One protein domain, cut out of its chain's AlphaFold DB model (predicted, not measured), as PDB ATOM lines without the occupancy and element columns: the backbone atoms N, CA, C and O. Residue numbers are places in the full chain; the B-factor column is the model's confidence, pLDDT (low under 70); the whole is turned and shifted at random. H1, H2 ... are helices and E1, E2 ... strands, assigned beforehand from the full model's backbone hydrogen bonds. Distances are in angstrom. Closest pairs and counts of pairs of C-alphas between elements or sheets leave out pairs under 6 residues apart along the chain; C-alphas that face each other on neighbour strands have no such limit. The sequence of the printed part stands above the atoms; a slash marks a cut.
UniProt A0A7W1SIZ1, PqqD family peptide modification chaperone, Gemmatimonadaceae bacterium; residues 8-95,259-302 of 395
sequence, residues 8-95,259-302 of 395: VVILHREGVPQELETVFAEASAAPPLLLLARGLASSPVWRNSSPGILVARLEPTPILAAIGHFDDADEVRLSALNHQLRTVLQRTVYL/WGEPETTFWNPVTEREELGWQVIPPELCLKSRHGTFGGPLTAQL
ATOM      1  N   VAL A   8      -2.149  17.485  20.857       96.56
ATOM      2  CA  VAL A   8      -1.602  17.429  22.212       96.56
ATOM      3  C   VAL A   8      -1.214  18.829  22.674       96.56
ATOM      4  O   VAL A   8      -0.533  19.563  21.962       96.56
ATOM      5  N   VAL A   9      -1.605  19.186  23.896       96.50
ATOM      6  CA  VAL A   9      -1.152  20.411  24.563       96.50
ATOM      7  C   VAL A   9      -0.542  20.044  25.906       96.50
ATOM      8  O   VAL A   9      -1.184  19.431  26.757       96.50
ATOM      9  N   ILE A  10       0.715  20.423  26.117       97.00
ATOM     10  CA  ILE A  10       1.420  20.156  27.371       97.00
ATOM     11  C   ILE A  10       1.043  21.244  28.375       97.00
ATOM     12  O   ILE A  10       1.367  22.415  28.178       97.00
ATOM     13  N   LEU A  11       0.367  20.850  29.453       96.31
ATOM     14  CA  LEU A  11      -0.121  21.762  30.485       96.31
ATOM     15  C   LEU A  11       0.888  21.936  31.618       96.31
ATOM     16  O   LEU A  11       0.987  23.014  32.185       96.31
ATOM     17  N   HIS A  12       1.641  20.890  31.957       95.62
ATOM     18  CA  HIS A  12       2.616  20.940  33.047       95.62
ATOM     19  C   HIS A  12       3.729  19.914  32.816       95.62
ATOM     20  O   HIS A  12       3.459  18.812  32.340       95.62
ATOM     21  N   ARG A  13       4.980  20.274  33.126       94.06
ATOM     22  CA  ARG A  13       6.175  19.408  32.968       94.06
ATOM     23  C   ARG A  13       6.908  19.141  34.283       94.06
ATOM     24  O   ARG A  13       8.001  18.585  34.283       94.06
ATOM     25  N   GLU A  14       6.344  19.604  35.387       90.94
ATOM     26  CA  GLU A  14       6.931  19.441  36.710       90.94
ATOM     27  C   GLU A  14       6.017  18.542  37.550       90.94
ATOM     28  O   GLU A  14       4.885  18.228  37.167       90.94
ATOM     29  N   GLY A  15       6.509  18.102  38.705       89.50
ATOM     30  CA  GLY A  15       5.655  17.468  39.703       89.50
ATOM     31  C   GLY A  15       4.594  18.433  40.244       89.50
ATOM     32  O   GLY A  15       4.549  19.622  39.911       89.50
ATOM     33  N   VAL A  16       3.732  17.912  41.110       94.06
ATOM     34  CA  VAL A  16       2.859  18.756  41.932       94.06
ATOM     35  C   VAL A  16       3.733  19.449  42.991       94.06
ATOM     36  O   VAL A  16       4.646  18.809  43.507       94.06
ATOM     37  N   PRO A  17       3.510  20.738  43.321       95.38
ATOM     38  CA  PRO A  17       4.234  21.390  44.412       95.38
ATOM     39  C   PRO A  17       4.154  20.580  45.712       95.38
ATOM     40  O   PRO A  17       3.089  20.064  46.042       95.38
ATOM     41  N   GLN A  18       5.254  20.506  46.469       94.75
ATOM     42  CA  GLN A  18       5.398  19.619  47.636       94.75
ATOM     43  C   GLN A  18       4.271  19.764  48.680       94.75
ATOM     44  O   GLN A  18       3.817  18.778  49.267       94.75
ATOM     45  N   GLU A  19       3.802  20.992  48.910       92.25
ATOM     46  CA  GLU A  19       2.699  21.265  49.838       92.25
ATOM     47  C   GLU A  19       1.400  20.587  49.385       92.25
ATOM     48  O   GLU A  19       0.733  19.921  50.177       92.25
ATOM     49  N   LEU A  20       1.072  20.690  48.094       94.81
ATOM     50  CA  LEU A  20      -0.088  20.023  47.510       94.81
ATOM     51  C   LEU A  20       0.108  18.514  47.403       94.81
ATOM     52  O   LEU A  20      -0.842  17.770  47.610       94.81
ATOM     53  N   GLU A  21       1.323  18.052  47.113       94.56
ATOM     54  CA  GLU A  21       1.648  16.626  47.074       94.56
ATOM     55  C   GLU A  21       1.341  15.941  48.410       94.56
ATOM     56  O   GLU A  21       0.704  14.888  48.417       94.56
ATOM     57  N   THR A  22       1.707  16.572  49.530       95.44
ATOM     58  CA  THR A  22       1.416  16.052  50.877       95.44
ATOM     59  C   THR A  22      -0.093  15.950  51.106       95.44
ATOM     60  O   THR A  22      -0.604  14.885  51.443       95.44
ATOM     61  N   VAL A  23      -0.819  17.036  50.827       95.19
ATOM     62  CA  VAL A  23      -2.283  17.092  50.971       95.19
ATOM     63  C   VAL A  23      -2.977  16.052  50.078       95.19
ATOM     64  O   VAL A  23      -3.944  15.410  50.483       95.19
ATOM     65  N   PHE A  24      -2.490  15.865  48.853       96.19
ATOM     66  CA  PHE A  24      -3.050  14.911  47.897       96.19
ATOM     67  C   PHE A  24      -2.803  13.464  48.330       96.19
ATOM     68  O   PHE A  24      -3.723  12.648  48.250       96.19
ATOM     69  N   ALA A  25      -1.603  13.163  48.830       95.06
ATOM     70  CA  ALA A  25      -1.238  11.836  49.318       95.06
ATOM     71  C   ALA A  25      -2.045  11.420  50.559       95.06
ATOM     72  O   ALA A  25      -2.394  10.249  50.702       95.06
ATOM     73  N   GLU A  26      -2.390  12.364  51.437       94.75
ATOM     74  CA  GLU A  26      -3.259  12.101  52.593       94.75
ATOM     75  C   GLU A  26      -4.706  11.790  52.182       94.75
ATOM     76  O   GLU A  26      -5.399  11.017  52.847       94.75
ATOM     77  N   ALA A  27      -5.169  12.369  51.073       92.12
ATOM     78  CA  ALA A  27      -6.548  12.240  50.613       92.12
ATOM     79  C   ALA A  27      -6.823  10.956  49.823       92.12
ATOM     80  O   ALA A  27      -7.962  10.479  49.787       92.12
ATOM     81  N   SER A  28      -5.820  10.436  49.111       95.06
ATOM     82  CA  SER A  28      -5.992   9.339  48.162       95.06
ATOM     83  C   SER A  28      -4.675   8.622  47.878       95.06
ATOM     84  O   SER A  28      -3.621   9.238  47.786       95.06
ATOM     85  N   ALA A  29      -4.753   7.311  47.641       95.88
ATOM     86  CA  ALA A  29      -3.614   6.503  47.198       95.88
ATOM     87  C   ALA A  29      -3.215   6.759  45.729       95.88
ATOM     88  O   ALA A  29      -2.234   6.199  45.241       95.88
ATOM     89  N   ALA A  30      -4.001   7.551  44.991       96.38
ATOM     90  CA  ALA A  30      -3.679   7.920  43.622       96.38
ATOM     91  C   ALA A  30      -2.443   8.840  43.569       96.38
ATOM     92  O   ALA A  30      -2.274   9.689  44.443       96.38
ATOM     93  N   PRO A  31      -1.611   8.747  42.516       97.19
ATOM     94  CA  PRO A  31      -0.468   9.639  42.350       97.19
ATOM     95  C   PRO A  31      -0.884  11.124  42.339       97.19
ATOM     96  O   PRO A  31      -1.872  11.461  41.674       97.19
ATOM     97  N   PRO A  32      -0.117  12.036  42.969       97.44
ATOM     98  CA  PRO A  32      -0.452  13.461  43.043       97.44
ATOM     99  C   PRO A  32      -0.745  14.107  41.684       97.44
ATOM    100  O   PRO A  32      -1.703  14.863  41.545       97.44
ATOM    101  N   LEU A  33       0.028  13.771  40.646       97.50
ATOM    102  CA  LEU A  33      -0.178  14.322  39.302       97.50
ATOM    103  C   LEU A  33      -1.512  13.878  38.677       97.50
ATOM    104  O   LEU A  33      -2.146  14.651  37.961       97.50
ATOM    105  N   LEU A  34      -1.968  12.657  38.977       97.69
ATOM    106  CA  LEU A  34      -3.286  12.184  38.553       97.69
ATOM    107  C   LEU A  34      -4.400  12.918  39.306       97.69
ATOM    108  O   LEU A  34      -5.426  13.246  38.714       97.69
ATOM    109  N   LEU A  35      -4.207  13.196  40.596       97.00
ATOM    110  CA  LEU A  35      -5.155  13.984  41.383       97.00
ATOM    111  C   LEU A  35      -5.253  15.421  40.860       97.00
ATOM    112  O   LEU A  35      -6.363  15.917  40.673       97.00
ATOM    113  N   LEU A  36      -4.131  16.045  40.491       97.62
ATOM    114  CA  LEU A  36      -4.150  17.329  39.791       97.62
ATOM    115  C   LEU A  36      -4.950  17.238  38.482       97.62
ATOM    116  O   LEU A  36      -5.842  18.052  38.254       97.62
ATOM    117  N   ALA A  37      -4.696  16.218  37.653       97.38
ATOM    118  CA  ALA A  37      -5.452  15.996  36.420       97.38
ATOM    119  C   ALA A  37      -6.964  15.858  36.680       97.38
ATOM    120  O   ALA A  37      -7.769  16.386  35.917       97.38
ATOM    121  N   ARG A  38      -7.372  15.200  37.773       95.69
ATOM    122  CA  ARG A  38      -8.783  15.098  38.186       95.69
ATOM    123  C   ARG A  38      -9.370  16.439  38.623       95.69
ATOM    124  O   ARG A  38     -10.515  16.718  38.273       95.69
ATOM    125  N   GLY A  39      -8.605  17.264  39.340       95.25
ATOM    126  CA  GLY A  39      -8.981  18.646  39.659       95.25
ATOM    127  C   GLY A  39      -9.274  19.440  38.385       95.25
ATOM    128  O   GLY A  39     -10.400  19.912  38.190       95.25
ATOM    129  N   LEU A  40      -8.320  19.451  37.447       95.81
ATOM    130  CA  LEU A  40      -8.474  20.132  36.159       95.81
ATOM    131  C   LEU A  40      -9.667  19.581  35.362       95.81
ATOM    132  O   LEU A  40     -10.498  20.351  34.889       95.81
ATOM    133  N   ALA A  41      -9.826  18.255  35.290       94.44
ATOM    134  CA  ALA A  41     -10.944  17.616  34.590       94.44
ATOM    135  C   ALA A  41     -12.314  17.934  35.220       94.44
ATOM    136  O   ALA A  41     -13.347  17.860  34.549       94.44
ATOM    137  N   SER A  42     -12.344  18.284  36.510       92.25
ATOM    138  CA  SER A  42     -13.559  18.713  37.207       92.25
ATOM    139  C   SER A  42     -13.899  20.192  36.984       92.25
ATOM    140  O   SER A  42     -15.036  20.601  37.245       92.25
ATOM    141  N   SER A  43     -12.951  20.967  36.448       92.62
ATOM    142  CA  SER A  43     -13.102  22.401  36.219       92.62
ATOM    143  C   SER A  43     -14.181  22.688  35.168       92.62
ATOM    144  O   SER A  43     -14.190  22.055  34.107       92.62
ATOM    145  N   PRO A  44     -15.054  23.690  35.383       90.31
ATOM    146  CA  PRO A  44     -16.051  24.087  34.387       90.31
ATOM    147  C   PRO A  44     -15.441  24.463  33.031       90.31
ATOM    148  O   PRO A  44     -16.038  24.192  31.993       90.31
ATOM    149  N   VAL A  45     -14.241  25.055  33.034       91.44
ATOM    150  CA  VAL A  45     -13.562  25.514  31.814       91.44
ATOM    151  C   VAL A  45     -13.233  24.372  30.848       91.44
ATOM    152  O   VAL A  45     -13.412  24.534  29.644       91.44
ATOM    153  N   TRP A  46     -12.845  23.207  31.375       92.44
ATOM    154  CA  TRP A  46     -12.530  22.008  30.592       92.44
ATOM    155  C   TRP A  46     -13.768  21.265  30.118       92.44
ATOM    156  O   TRP A  46     -13.828  20.775  29.000       92.44
ATOM    157  N   ARG A  47     -14.822  21.225  30.933       84.56
ATOM    158  CA  ARG A  47     -16.089  20.613  30.504       84.56
ATOM    159  C   ARG A  47     -16.763  21.369  29.360       84.56
ATOM    160  O   ARG A  47     -17.568  20.787  28.645       84.56
ATOM    161  N   ASN A  48     -16.429  22.649  29.206       84.62
ATOM    162  CA  ASN A  48     -16.917  23.515  28.139       84.62
ATOM    163  C   ASN A  48     -15.923  23.640  26.965       84.62
ATOM    164  O   ASN A  48     -16.108  24.522  26.127       84.62
ATOM    165  N   SER A  49     -14.838  22.859  26.923       84.31
ATOM    166  CA  SER A  49     -13.925  22.811  25.770       84.31
ATOM    167  C   SER A  49     -14.278  21.671  24.818       84.31
ATOM    168  O   SER A  49     -15.144  20.845  25.112       84.31
ATOM    169  N   SER A  50     -13.591  21.623  23.676       86.25
ATOM    170  CA  SER A  50     -13.677  20.499  22.745       86.25
ATOM    171  C   SER A  50     -13.376  19.158  23.436       86.25
ATOM    172  O   SER A  50     -12.617  19.131  24.416       86.25
ATOM    173  N   PRO A  51     -13.963  18.041  22.955       87.50
ATOM    174  CA  PRO A  51     -13.771  16.723  23.548       87.50
ATOM    175  C   PRO A  51     -12.291  16.346  23.663       87.50
ATOM    176  O   PRO A  51     -11.520  16.463  22.707       87.50
ATOM    177  N   GLY A  52     -11.908  15.860  24.842       93.38
ATOM    178  CA  GLY A  52     -10.543  15.448  25.125       93.38
ATOM    179  C   GLY A  52     -10.380  14.827  26.507       93.38
ATOM    180  O   GLY A  52     -11.314  14.750  27.313       93.38
ATOM    181  N   ILE A  53      -9.155  14.397  26.776       96.19
ATOM    182  CA  ILE A  53      -8.712  13.804  28.035       96.19
ATOM    183  C   ILE A  53      -7.488  14.540  28.572       96.19
ATOM    184  O   ILE A  53      -6.709  15.132  27.824       96.19
ATOM    185  N   LEU A  54      -7.307  14.464  29.884       97.69
ATOM    186  CA  LEU A  54      -6.090  14.849  30.575       97.69
ATOM    187  C   LEU A  54      -5.304  13.590  30.923       97.69
ATOM    188  O   LEU A  54      -5.838  12.669  31.538       97.69
ATOM    189  N   VAL A  55      -4.031  13.555  30.559       98.25
ATOM    190  CA  VAL A  55      -3.141  12.422  30.804       98.25
ATOM    191  C   VAL A  55      -2.032  12.852  31.749       98.25
ATOM    192  O   VAL A  55      -1.258  13.759  31.439       98.25
ATOM    193  N   ALA A  56      -1.949  12.178  32.892       98.19
ATOM    194  CA  ALA A  56      -0.826  12.257  33.809       98.19
ATOM    195  C   ALA A  56       0.169  11.134  33.491       98.19
ATOM    196  O   ALA A  56      -0.176   9.954  33.536       98.19
ATOM    197  N   ARG A  57       1.419  11.493  33.213       97.75
ATOM    198  CA  ARG A  57       2.548  10.571  33.066       97.75
ATOM    199  C   ARG A  57       3.542  10.850  34.182       97.75
ATOM    200  O   ARG A  57       3.983  11.983  34.308       97.75
ATOM    201  N   LEU A  58       3.889   9.850  34.988       96.88
ATOM    202  CA  LEU A  58       4.761  10.048  36.158       96.88
ATOM    203  C   LEU A  58       6.249   9.958  35.815       96.88
ATOM    204  O   LEU A  58       7.054  10.707  36.354       96.88
ATOM    205  N   GLU A  59       6.601   9.057  34.901       94.19
ATOM    206  CA  GLU A  59       7.982   8.712  34.573       94.19
ATOM    207  C   GLU A  59       8.232   8.761  33.055       94.19
ATOM    208  O   GLU A  59       7.288   8.629  32.270       94.19
ATOM    209  N   PRO A  60       9.492   8.956  32.617       92.38
ATOM    210  CA  PRO A  60      10.671   9.273  33.442       92.38
ATOM    211  C   PRO A  60      10.695  10.730  33.923       92.38
ATOM    212  O   PRO A  60      11.435  11.078  34.836       92.38
ATOM    213  N   THR A  61       9.871  11.586  33.321       94.06
ATOM    214  CA  THR A  61       9.629  12.950  33.792       94.06
ATOM    215  C   THR A  61       8.124  13.173  33.900       94.06
ATOM    216  O   THR A  61       7.424  12.869  32.921       94.06
ATOM    217  N   PRO A  62       7.644  13.716  35.037       96.88
ATOM    218  CA  PRO A  62       6.251  14.082  35.232       96.88
ATOM    219  C   PRO A  62       5.731  14.993  34.118       96.88
ATOM    220  O   PRO A  62       6.321  16.032  33.831       96.88
ATOM    221  N   ILE A  63       4.627  14.606  33.482       97.56
ATOM    222  CA  ILE A  63       3.937  15.416  32.476       97.56
ATOM    223  C   ILE A  63       2.433  15.331  32.687       97.56
ATOM    224  O   ILE A  63       1.876  14.247  32.847       97.56
ATOM    225  N   LEU A  64       1.780  16.487  32.621       98.12
ATOM    226  CA  LEU A  64       0.341  16.604  32.448       98.12
ATOM    227  C   LEU A  64       0.063  17.176  31.060       98.12
ATOM    228  O   LEU A  64       0.500  18.288  30.745       98.12
ATOM    229  N   ALA A  65      -0.659  16.428  30.234       97.81
ATOM    230  CA  ALA A  65      -1.030  16.852  28.890       97.81
ATOM    231  C   ALA A  65      -2.538  16.743  28.665       97.81
ATOM    232  O   ALA A  65      -3.197  15.880  29.238       97.81
ATOM    233  N   ALA A  66      -3.061  17.605  27.802       97.50
ATOM    234  CA  ALA A  66      -4.377  17.481  27.200       97.50
ATOM    235  C   ALA A  66      -4.238  16.811  25.829       97.50
ATOM    236  O   ALA A  66      -3.386  17.219  25.037       97.50
ATOM    237  N   ILE A  67      -5.070  15.809  25.545       96.88
ATOM    238  CA  ILE A  67      -5.173  15.157  24.233       96.88
ATOM    239  C   ILE A  67      -6.631  15.213  23.785       96.88
ATOM    240  O   ILE A  67      -7.518  14.865  24.561       96.88
ATOM    241  N   GLY A  68      -6.897  15.644  22.557       95.50
ATOM    242  CA  GLY A  68      -8.264  15.771  22.052       95.50
ATOM    243  C   GLY A  68      -8.328  16.330  20.637       95.50
ATOM    244  O   GLY A  68      -7.298  16.531  19.993       95.50
ATOM    245  N   HIS A  69      -9.538  16.587  20.152       93.38
ATOM    246  CA  HIS A  69      -9.757  17.247  18.862       93.38
ATOM    247  C   HIS A  69      -9.775  18.763  19.059       93.38
ATOM    248  O   HIS A  69     -10.834  19.385  19.055       93.38
ATOM    249  N   PHE A  70      -8.598  19.340  19.287       94.00
ATOM    250  CA  PHE A  70      -8.445  20.780  19.489       94.00
ATOM    251  C   PHE A  70      -8.279  21.495  18.151       94.00
ATOM    252  O   PHE A  70      -7.528  21.041  17.283       94.00
ATOM    253  N   ASP A  71      -8.965  22.620  17.991       93.50
ATOM    254  CA  ASP A  71      -8.671  23.569  16.923       93.50
ATOM    255  C   ASP A  71      -7.621  24.605  17.375       93.50
ATOM    256  O   ASP A  71      -7.096  24.567  18.491       93.50
ATOM    257  N   ASP A  72      -7.277  25.540  16.488       94.31
ATOM    258  CA  ASP A  72      -6.279  26.572  16.795       94.31
ATOM    259  C   ASP A  72      -6.755  27.516  17.921       94.31
ATOM    260  O   ASP A  72      -5.941  28.067  18.667       94.31
ATOM    261  N   ALA A  73      -8.071  27.698  18.079       95.12
ATOM    262  CA  ALA A  73      -8.647  28.496  19.155       95.12
ATOM    263  C   ALA A  73      -8.510  27.786  20.512       95.12
ATOM    264  O   ALA A  73      -8.114  28.415  21.500       95.12
ATOM    265  N   ASP A  74      -8.769  26.481  20.565       94.81
ATOM    266  CA  ASP A  74      -8.555  25.656  21.751       94.81
ATOM    267  C   ASP A  74      -7.087  25.681  22.192       94.81
ATOM    268  O   ASP A  74      -6.814  25.849  23.379       94.81
ATOM    269  N   GLU A  75      -6.130  25.590  21.264       93.81
ATOM    270  CA  GLU A  75      -4.700  25.661  21.598       93.81
ATOM    271  C   GLU A  75      -4.313  26.994  22.242       93.81
ATOM    272  O   GLU A  75      -3.637  27.027  23.278       93.81
ATOM    273  N   VAL A  76      -4.770  28.108  21.666       95.69
ATOM    274  CA  VAL A  76      -4.517  29.447  22.210       95.69
ATOM    275  C   VAL A  76      -5.155  29.594  23.598       95.69
ATOM    276  O   VAL A  76      -4.522  30.117  24.523       95.69
ATOM    277  N   ARG A  77      -6.383  29.095  23.776       95.88
ATOM    278  CA  ARG A  77      -7.094  29.104  25.062       95.88
ATOM    279  C   ARG A  77      -6.382  28.245  26.111       95.88
ATOM    280  O   ARG A  77      -6.152  28.720  27.222       95.88
ATOM    281  N   LEU A  78      -5.988  27.017  25.764       95.50
ATOM    282  CA  LEU A  78      -5.257  26.095  26.641       95.50
ATOM    283  C   LEU A  78      -3.871  26.637  27.011       95.50
ATOM    284  O   LEU A  78      -3.429  26.452  28.142       95.50
ATOM    285  N   SER A  79      -3.210  27.364  26.109       94.25
ATOM    286  CA  SER A  79      -1.949  28.057  26.394       94.25
ATOM    287  C   SER A  79      -2.124  29.169  27.440       94.25
ATOM    288  O   SER A  79      -1.363  29.246  28.411       94.25
ATOM    289  N   ALA A  80      -3.174  29.991  27.318       94.88
ATOM    290  CA  ALA A  80      -3.502  31.007  28.323       94.88
ATOM    291  C   ALA A  80      -3.832  30.374  29.689       94.88
ATOM    292  O   ALA A  80      -3.356  30.831  30.734       94.88
ATOM    293  N   LEU A  81      -4.588  29.277  29.669       95.81
ATOM    294  CA  LEU A  81      -4.918  28.469  30.838       95.81
ATOM    295  C   LEU A  81      -3.687  27.813  31.477       95.81
ATOM    296  O   LEU A  81      -3.596  27.762  32.698       95.81
ATOM    297  N   ASN A  82      -2.705  27.355  30.698       95.38
ATOM    298  CA  ASN A  82      -1.444  26.822  31.220       95.38
ATOM    299  C   ASN A  82      -0.682  27.892  32.030       95.38
ATOM    300  O   ASN A  82      -0.231  27.644  33.149       95.38
ATOM    301  N   HIS A  83      -0.613  29.131  31.532       92.38
ATOM    302  CA  HIS A  83      -0.002  30.221  32.299       92.38
ATOM    303  C   HIS A  83      -0.714  30.462  33.645       92.38
ATOM    304  O   HIS A  83      -0.056  30.659  34.675       92.38
ATOM    305  N   GLN A  84      -2.049  30.405  33.654       94.19
ATOM    306  CA  GLN A  84      -2.841  30.501  34.882       94.19
ATOM    307  C   GLN A  84      -2.612  29.293  35.807       94.19
ATOM    308  O   GLN A  84      -2.409  29.502  37.001       94.19
ATOM    309  N   LEU A  85      -2.522  28.069  35.273       95.88
ATOM    310  CA  LEU A  85      -2.241  26.850  36.040       95.88
ATOM    311  C   LEU A  85      -0.948  26.976  36.846       95.88
ATOM    312  O   LEU A  85      -0.947  26.756  38.054       95.88
ATOM    313  N   ARG A  86       0.150  27.376  36.192       93.19
ATOM    314  CA  ARG A  86       1.456  27.537  36.854       93.19
ATOM    315  C   ARG A  86       1.392  28.547  37.995       93.19
ATOM    316  O   ARG A  86       1.959  28.321  39.060       93.19
ATOM    317  N   THR A  87       0.675  29.643  37.766       92.06
ATOM    318  CA  THR A  87       0.479  30.711  38.751       92.06
ATOM    319  C   THR A  87      -0.309  30.206  39.959       92.06
ATOM    320  O   THR A  87       0.091  30.453  41.097       92.06
ATOM    321  N   VAL A  88      -1.403  29.480  39.714       94.69
ATOM    322  CA  VAL A  88      -2.262  28.919  40.759       94.69
ATOM    323  C   VAL A  88      -1.521  27.866  41.574       94.69
ATOM    324  O   VAL A  88      -1.493  27.968  42.799       94.69
ATOM    325  N   LEU A  89      -0.852  26.908  40.929       95.50
ATOM    326  CA  LEU A  89      -0.136  25.832  41.622       95.50
ATOM    327  C   LEU A  89       0.910  26.366  42.605       95.50
ATOM    328  O   LEU A  89       1.002  25.876  43.724       95.50
ATOM    329  N   GLN A  90       1.650  27.409  42.229       93.06
ATOM    330  CA  GLN A  90       2.676  28.014  43.088       93.06
ATOM    331  C   GLN A  90       2.122  28.750  44.318       93.06
ATOM    332  O   GLN A  90       2.894  29.116  45.199       93.06
ATOM    333  N   ARG A  91       0.816  29.032  44.358       93.31
ATOM    334  CA  ARG A  91       0.166  29.872  45.387       93.31
ATOM    335  C   ARG A  91      -0.962  29.169  46.104       93.31
ATOM    336  O   ARG A  91      -1.668  29.798  46.892       93.31
ATOM    337  N   THR A  92      -1.200  27.914  45.758       96.50
ATOM    338  CA  THR A  92      -2.322  27.189  46.317       96.50
ATOM    339  C   THR A  92      -2.016  26.855  47.759       96.50
ATOM    340  O   THR A  92      -1.063  26.139  48.044       96.50
ATOM    341  N   VAL A  93      -2.865  27.340  48.657       96.31
ATOM    342  CA  VAL A  93      -2.833  26.972  50.068       96.31
ATOM    343  C   VAL A  93      -4.117  26.223  50.361       96.31
ATOM    344  O   VAL A  93      -5.194  26.813  50.331       96.31
ATOM    345  N   TYR A  94      -4.021  24.928  50.643       97.81
ATOM    346  CA  TYR A  94      -5.177  24.146  51.072       97.81
ATOM    347  C   TYR A  94      -5.325  24.211  52.595       97.81
ATOM    348  O   TYR A  94      -4.384  23.902  53.332       97.81
ATOM    349  N   LEU A  95      -6.503  24.617  53.069       97.69
ATOM    350  CA  LEU A  95      -6.873  24.536  54.476       97.69
ATOM    351  C   LEU A  95      -7.774  23.327  54.674       97.69
ATOM    352  O   LEU A  95      -8.874  23.268  54.131       97.69
ATOM    353  N   TRP A 259     -14.780  22.519  51.278       96.00
ATOM    354  CA  TRP A 259     -16.076  22.697  50.626       96.00
ATOM    355  C   TRP A 259     -15.995  23.349  49.245       96.00
ATOM    356  O   TRP A 259     -16.970  23.275  48.491       96.00
ATOM    357  N   GLY A 260     -14.882  23.997  48.902       94.44
ATOM    358  CA  GLY A 260     -14.794  24.779  47.681       94.44
ATOM    359  C   GLY A 260     -13.437  25.427  47.449       94.44
ATOM    360  O   GLY A 260     -12.766  25.886  48.367       94.44
ATOM    361  N   GLU A 261     -13.093  25.511  46.174       94.31
ATOM    362  CA  GLU A 261     -11.997  26.318  45.657       94.31
ATOM    363  C   GLU A 261     -12.548  27.675  45.181       94.31
ATOM    364  O   GLU A 261     -13.609  27.695  44.530       94.31
ATOM    365  N   PRO A 262     -11.884  28.802  45.508       90.69
ATOM    366  CA  PRO A 262     -12.256  30.099  44.969       90.69
ATOM    367  C   PRO A 262     -12.233  30.095  43.443       90.69
ATOM    368  O   PRO A 262     -11.363  29.501  42.807       90.69
ATOM    369  N   GLU A 263     -13.204  30.775  42.846       90.56
ATOM    370  CA  GLU A 263     -13.258  30.924  41.398       90.56
ATOM    371  C   GLU A 263     -12.184  31.921  40.970       90.56
ATOM    372  O   GLU A 263     -12.283  33.117  41.239       90.56
ATOM    373  N   THR A 264     -11.138  31.408  40.328       90.88
ATOM    374  CA  THR A 264     -10.176  32.238  39.608       90.88
ATOM    375  C   THR A 264     -10.660  32.443  38.187       90.88
ATOM    376  O   THR A 264     -11.426  31.641  37.646       90.88
ATOM    377  N   THR A 265     -10.204  33.522  37.574       93.00
ATOM    378  CA  THR A 265     -10.523  33.844  36.190       93.00
ATOM    379  C   THR A 265      -9.253  34.064  35.387       93.00
ATOM    380  O   THR A 265      -8.167  34.303  35.922       93.00
ATOM    381  N   PHE A 266      -9.381  33.947  34.073       93.12
ATOM    382  CA  PHE A 266      -8.337  34.303  33.133       93.12
ATOM    383  C   PHE A 266      -8.943  35.067  31.959       93.12
ATOM    384  O   PHE A 266     -10.140  34.994  31.685       93.12
ATOM    385  N   TRP A 267      -8.098  35.816  31.259       93.81
ATOM    386  CA  TRP A 267      -8.495  36.447  30.011       93.81
ATOM    387  C   TRP A 267      -8.335  35.447  28.870       93.81
ATOM    388  O   TRP A 267      -7.204  35.064  28.561       93.81
ATOM    389  N   ASN A 268      -9.435  35.054  28.234       95.19
ATOM    390  CA  ASN A 268      -9.383  34.255  27.020       95.19
ATOM    391  C   ASN A 268      -9.111  35.183  25.819       95.19
ATOM    392  O   ASN A 268      -9.964  36.002  25.468       95.19
ATOM    393  N   PRO A 269      -7.935  35.087  25.172       94.50
ATOM    394  CA  PRO A 269      -7.589  35.952  24.045       94.50
ATOM    395  C   PRO A 269      -8.373  35.627  22.764       94.50
ATOM    396  O   PRO A 269      -8.388  36.455  21.864       94.50
ATOM    397  N   VAL A 270      -9.014  34.457  22.672       95.12
ATOM    398  CA  VAL A 270      -9.830  34.071  21.511       95.12
ATOM    399  C   VAL A 270     -11.196  34.742  21.566       95.12
ATOM    400  O   VAL A 270     -11.660  35.299  20.577       95.12
ATOM    401  N   THR A 271     -11.856  34.674  22.723       94.19
ATOM    402  CA  THR A 271     -13.203  35.234  22.913       94.19
ATOM    403  C   THR A 271     -13.177  36.692  23.354       94.19
ATOM    404  O   THR A 271     -14.228  37.330  23.377       94.19
ATOM    405  N   GLU A 272     -11.994  37.205  23.710       93.50
ATOM    406  CA  GLU A 272     -11.781  38.525  24.307       93.50
ATOM    407  C   GLU A 272     -12.688  38.754  25.522       93.50
ATOM    408  O   GLU A 272     -13.327  39.798  25.675       93.50
ATOM    409  N   ARG A 273     -12.779  37.736  26.383       92.75
ATOM    410  CA  ARG A 273     -13.616  37.748  27.584       92.75
ATOM    411  C   ARG A 273     -12.894  37.149  28.776       92.75
ATOM    412  O   ARG A 273     -11.959  36.359  28.647       92.75
ATOM    413  N   GLU A 274     -13.364  37.538  29.952       92.56
ATOM    414  CA  GLU A 274     -13.025  36.871  31.197       92.56
ATOM    415  C   GLU A 274     -13.765  35.530  31.274       92.56
ATOM    416  O   GLU A 274     -14.982  35.460  31.089       92.56
ATOM    417  N   GLU A 275     -13.020  34.460  31.528       93.75
ATOM    418  CA  GLU A 275     -13.541  33.107  31.703       93.75
ATOM    419  C   GLU A 275     -13.041  32.513  33.021       93.75
ATOM    420  O   GLU A 275     -12.020  32.938  33.564       93.75
ATOM    421  N   LEU A 276     -13.754  31.507  33.536       93.62
ATOM    422  CA  LEU A 276     -13.313  30.750  34.707       93.62
ATOM    423  C   LEU A 276     -11.995  30.026  34.406       93.62
ATOM    424  O   LEU A 276     -11.842  29.421  33.346       93.62
ATOM    425  N   GLY A 277     -11.058  30.085  35.345       94.88
ATOM    426  CA  GLY A 277      -9.775  29.400  35.277       94.88
ATOM    427  C   GLY A 277      -9.840  27.949  35.749       94.88
ATOM    428  O   GLY A 277     -10.911  27.376  35.979       94.88
ATOM    429  N   TRP A 278      -8.658  27.354  35.905       95.62
ATOM    430  CA  TRP A 278      -8.513  26.017  36.464       95.62
ATOM    431  C   TRP A 278      -8.931  25.933  37.929       95.62
ATOM    432  O   TRP A 278      -8.655  26.836  38.717       95.62
ATOM    433  N   GLN A 279      -9.525  24.791  38.268       95.12
ATOM    434  CA  GLN A 279      -9.626  24.261  39.621       95.12
ATOM    435  C   GLN A 279      -8.555  23.191  39.794       95.12
ATOM    436  O   GLN A 279      -8.524  22.222  39.035       95.12
ATOM    437  N   VAL A 280      -7.660  23.369  40.757       96.62
ATOM    438  CA  VAL A 280      -6.526  22.457  40.975       96.62
ATOM    439  C   VAL A 280      -6.776  21.462  42.100       96.62
ATOM    440  O   VAL A 280      -6.035  20.486  42.218       96.62
ATOM    441  N   ILE A 281      -7.819  21.666  42.911       96.88
ATOM    442  CA  ILE A 281      -8.150  20.755  44.006       96.88
ATOM    443  C   ILE A 281      -8.994  19.586  43.478       96.88
ATOM    444  O   ILE A 281     -10.055  19.802  42.884       96.88
ATOM    445  N   PRO A 282      -8.566  18.331  43.703       95.38
ATOM    446  CA  PRO A 282      -9.290  17.163  43.225       95.38
ATOM    447  C   PRO A 282     -10.672  17.024  43.896       95.38
ATOM    448  O   PRO A 282     -10.853  17.445  45.046       95.38
ATOM    449  N   PRO A 283     -11.656  16.380  43.237       92.81
ATOM    450  CA  PRO A 283     -12.973  16.088  43.823       92.81
ATOM    451  C   PRO A 283     -12.924  15.337  45.167       92.81
ATOM    452  O   PRO A 283     -13.820  15.467  46.004       92.81
ATOM    453  N   GLU A 284     -11.868  14.570  45.406       93.69
ATOM    454  CA  GLU A 284     -11.586  13.879  46.661       93.69
ATOM    455  C   GLU A 284     -11.453  14.856  47.840       93.69
ATOM    456  O   GLU A 284     -11.871  14.527  48.948       93.69
ATOM    457  N   LEU A 285     -10.984  16.080  47.596       95.44
ATOM    458  CA  LEU A 285     -10.706  17.104  48.609       95.44
ATOM    459  C   LEU A 285     -11.677  18.292  48.596       95.44
ATOM    460  O   LEU A 285     -11.562  19.174  49.446       95.44
ATOM    461  N   CYS A 286     -12.621  18.338  47.651       94.19
ATOM    462  CA  CYS A 286     -13.510  19.482  47.445       94.19
ATOM    463  C   CYS A 286     -14.971  19.045  47.264       94.19
ATOM    464  O   CYS A 286     -15.336  18.471  46.236       94.19
ATOM    465  N   LEU A 287     -15.849  19.371  48.225       92.88
ATOM    466  CA  LEU A 287     -17.277  19.010  48.167       92.88
ATOM    467  C   LEU A 287     -17.988  19.587  46.934       92.88
ATOM    468  O   LEU A 287     -18.820  18.902  46.334       92.88
ATOM    469  N   LYS A 288     -17.664  20.830  46.540       89.88
ATOM    470  CA  LYS A 288     -18.227  21.472  45.338       89.88
ATOM    471  C   LYS A 288     -17.938  20.646  44.083       89.88
ATOM    472  O   LYS A 288     -18.846  20.476  43.271       89.88
ATOM    473  N   SER A 289     -16.721  20.121  43.948       87.69
ATOM    474  CA  SER A 289     -16.307  19.324  42.788       87.69
ATOM    475  C   SER A 289     -16.793  17.875  42.885       87.69
ATOM    476  O   SER A 289     -17.234  17.320  41.880       87.69
ATOM    477  N   ARG A 290     -16.817  17.290  44.092       87.81
ATOM    478  CA  ARG A 290     -17.310  15.927  44.360       87.81
ATOM    479  C   ARG A 290     -18.765  15.723  43.954       87.81
ATOM    480  O   ARG A 290     -19.116  14.693  43.392       87.81
ATOM    481  N   HIS A 291     -19.608  16.701  44.277       80.69
ATOM    482  CA  HIS A 291     -21.050  16.649  44.036       80.69
ATOM    483  C   HIS A 291     -21.489  17.514  42.857       80.69
ATOM    484  O   HIS A 291     -22.685  17.747  42.684       80.69
ATOM    485  N   GLY A 292     -20.543  18.025  42.063       68.75
ATOM    486  CA  GLY A 292     -20.876  18.754  40.848       68.75
ATOM    487  C   GLY A 292     -21.809  17.903  39.985       68.75
ATOM    488  O   GLY A 292     -21.449  16.799  39.592       68.75
ATOM    489  N   THR A 293     -23.003  18.427  39.697       50.81
ATOM    490  CA  THR A 293     -24.140  17.803  38.983       50.81
ATOM    491  C   THR A 293     -23.861  17.404  37.528       50.81
ATOM    492  O   THR A 293     -24.778  17.134  36.759       50.81
ATOM    493  N   PHE A 294     -22.603  17.375  37.113       55.81
ATOM    494  CA  PHE A 294     -22.186  17.238  35.726       55.81
ATOM    495  C   PHE A 294     -21.728  15.800  35.471       55.81
ATOM    496  O   PHE A 294     -20.541  15.553  35.280       55.81
ATOM    497  N   GLY A 295     -22.680  14.864  35.563       49.94
ATOM    498  CA  GLY A 295     -22.513  13.404  35.635       49.94
ATOM    499  C   GLY A 295     -21.891  12.694  34.425       49.94
ATOM    500  O   GLY A 295     -22.440  11.699  33.964       49.94
ATOM    501  N   GLY A 296     -20.747  13.168  33.935       63.94
ATOM    502  CA  GLY A 296     -19.867  12.431  33.032       63.94
ATOM    503  C   GLY A 296     -18.684  11.799  33.780       63.94
ATOM    504  O   GLY A 296     -18.311  12.278  34.858       63.94
ATOM    505  N   PRO A 297     -18.074  10.732  33.234       69.94
ATOM    506  CA  PRO A 297     -16.819  10.204  33.759       69.94
ATOM    507  C   PRO A 297     -15.739  11.295  33.740       69.94
ATOM    508  O   PRO A 297     -15.661  12.095  32.808       69.94
ATOM    509  N   LEU A 298     -14.904  11.342  34.782       73.75
ATOM    510  CA  LEU A 298     -13.738  12.227  34.795       73.75
ATOM    511  C   LEU A 298     -12.815  11.836  33.640       73.75
ATOM    512  O   LEU A 298     -12.369  10.694  33.564       73.75
ATOM    513  N   THR A 299     -12.480  12.789  32.776       87.94
ATOM    514  CA  THR A 299     -11.628  12.555  31.603       87.94
ATOM    515  C   THR A 299     -10.133  12.596  31.942       87.94
ATOM    516  O   THR A 299      -9.322  13.001  31.120       87.94
ATOM    517  N   ALA A 300      -9.749  12.180  33.155       95.25
ATOM    518  CA  ALA A 300      -8.364  12.158  33.626       95.25
ATOM    519  C   ALA A 300      -7.821  10.722  33.692       95.25
ATOM    520  O   ALA A 300      -8.414   9.858  34.341       95.25
ATOM    521  N   GLN A 301      -6.674  10.480  33.060       97.12
ATOM    522  CA  GLN A 301      -6.054   9.164  32.917       97.12
ATOM    523  C   GLN A 301      -4.614   9.164  33.425       97.12
ATOM    524  O   GLN A 301      -3.914  10.175  33.378       97.12
ATOM    525  N   LEU A 302      -4.171   8.001  33.895       97.44
ATOM    526  CA  LEU A 302      -2.778   7.742  34.237       97.44
ATOM    527  C   LEU A 302      -2.143   6.929  33.111       97.44
ATOM    528  O   LEU A 302      -2.584   5.812  32.838       97.44
TER     529      LEU A 302
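AT A GLANCE: This is residues 8 to 95 and 259 to 302 of the 395 residues of the protein "PqqD family peptide modification chaperone" of Gemmatimonadaceae bacterium (UniProt A0A7W1SIZ1). A twisted four-stranded sheet is covered on one face by two helices, H2 and H4, while a small strand hairpin, E5 and E6, packs on the side of H4 away from the sheet. At one end of the body H1 stands about perpendicular to H2, at 78 degrees, with Pro 32, the first residue of H2, coming closest to Glu 21 within H1. The printed part has 132 residues with five named helices and seven named strands, in the order E1 H1 H2 H3 E2 E3 H4 E4 E5 E6 H5 E7; the class is mixed. The larger sheet runs E1 E3 E2 E7, mixed; the whole is compact, with a radius of gyration of the C-alphas of 13.8 A and spans of 39 by 34 by 29 A.

IN THESE COORDINATES: Find C-alpha 8 at (-1.602, 17.429, 22.212), where E1, residues 8 to 12, begins. Next come H1, residues 18 to 27, 14.4 A long, H2, residues 32 to 42, 15.3 A, and H3, residues 44 to 47. E2, residues 52 to 57, and E3, residues 63 to 68, are each 16.1 A long. From C-alpha 72 at (-6.279, 26.572, 16.795), H4 runs 25.6 A to residue 89, and E4, residues 92 to 94, follows. After the cut look for E5, residues 265 to 268, E6, residues 273 to 276, H5, residues 287 to 290, and E7, residues 300 to 302, ending at C-alpha 302, (-2.778, 7.742, 34.237).

HOW THE PARTS SIT: E1 and E3 are antiparallel, with N 9 and O 66 at 2.9 A. The hairpin E2 and E3 has N 55 and O 65 at 2.8 A. E2 and E7 are parallel, with N 301 and O 54 at 2.8 A. H2 and H4 are on the same face, two layers, helices on one face of a sheet. H2 is over E2, at a height over the sheet of 8.2 A; C-alphas 34 and 56 are closest, 5.3 A. H4 is over E1, at a height of 8.5 A; C-alphas 11 and 82 are closest, 5.3 A. The closest C-alphas of H4 and E5 are 77 and 268, 6.0 A. In the hairpin E5 and E6, N 266 and O 275 are 2.9 A apart. H1 and H2 touch, about perpendicular at 78 degrees; C-alphas 21 and 32 are closest, 5.5 A. H2 is close but not clearly touching to H3, C-alphas 40 and 46 being closest at 7.1 A, and to H5, C-alphas 42 and 289 at 6.3 A. E4 pairs with no named strand. In H1, H2 and H4 every O i to N i+4 pair is within hydrogen-bond range; H3 and H5 are too short for one.

THE WHOLE: The two farthest C-alphas, of Ala 29 and Glu 272, are 40.2 A apart. Residues 96 to 258 are not printed, and C-alphas 95 and 259 are 10.1 A apart across this cut. Of the links printed whole, no link is long. Mean pLDDT of the printed part is 92.5; residues 292 to 297 are under 70.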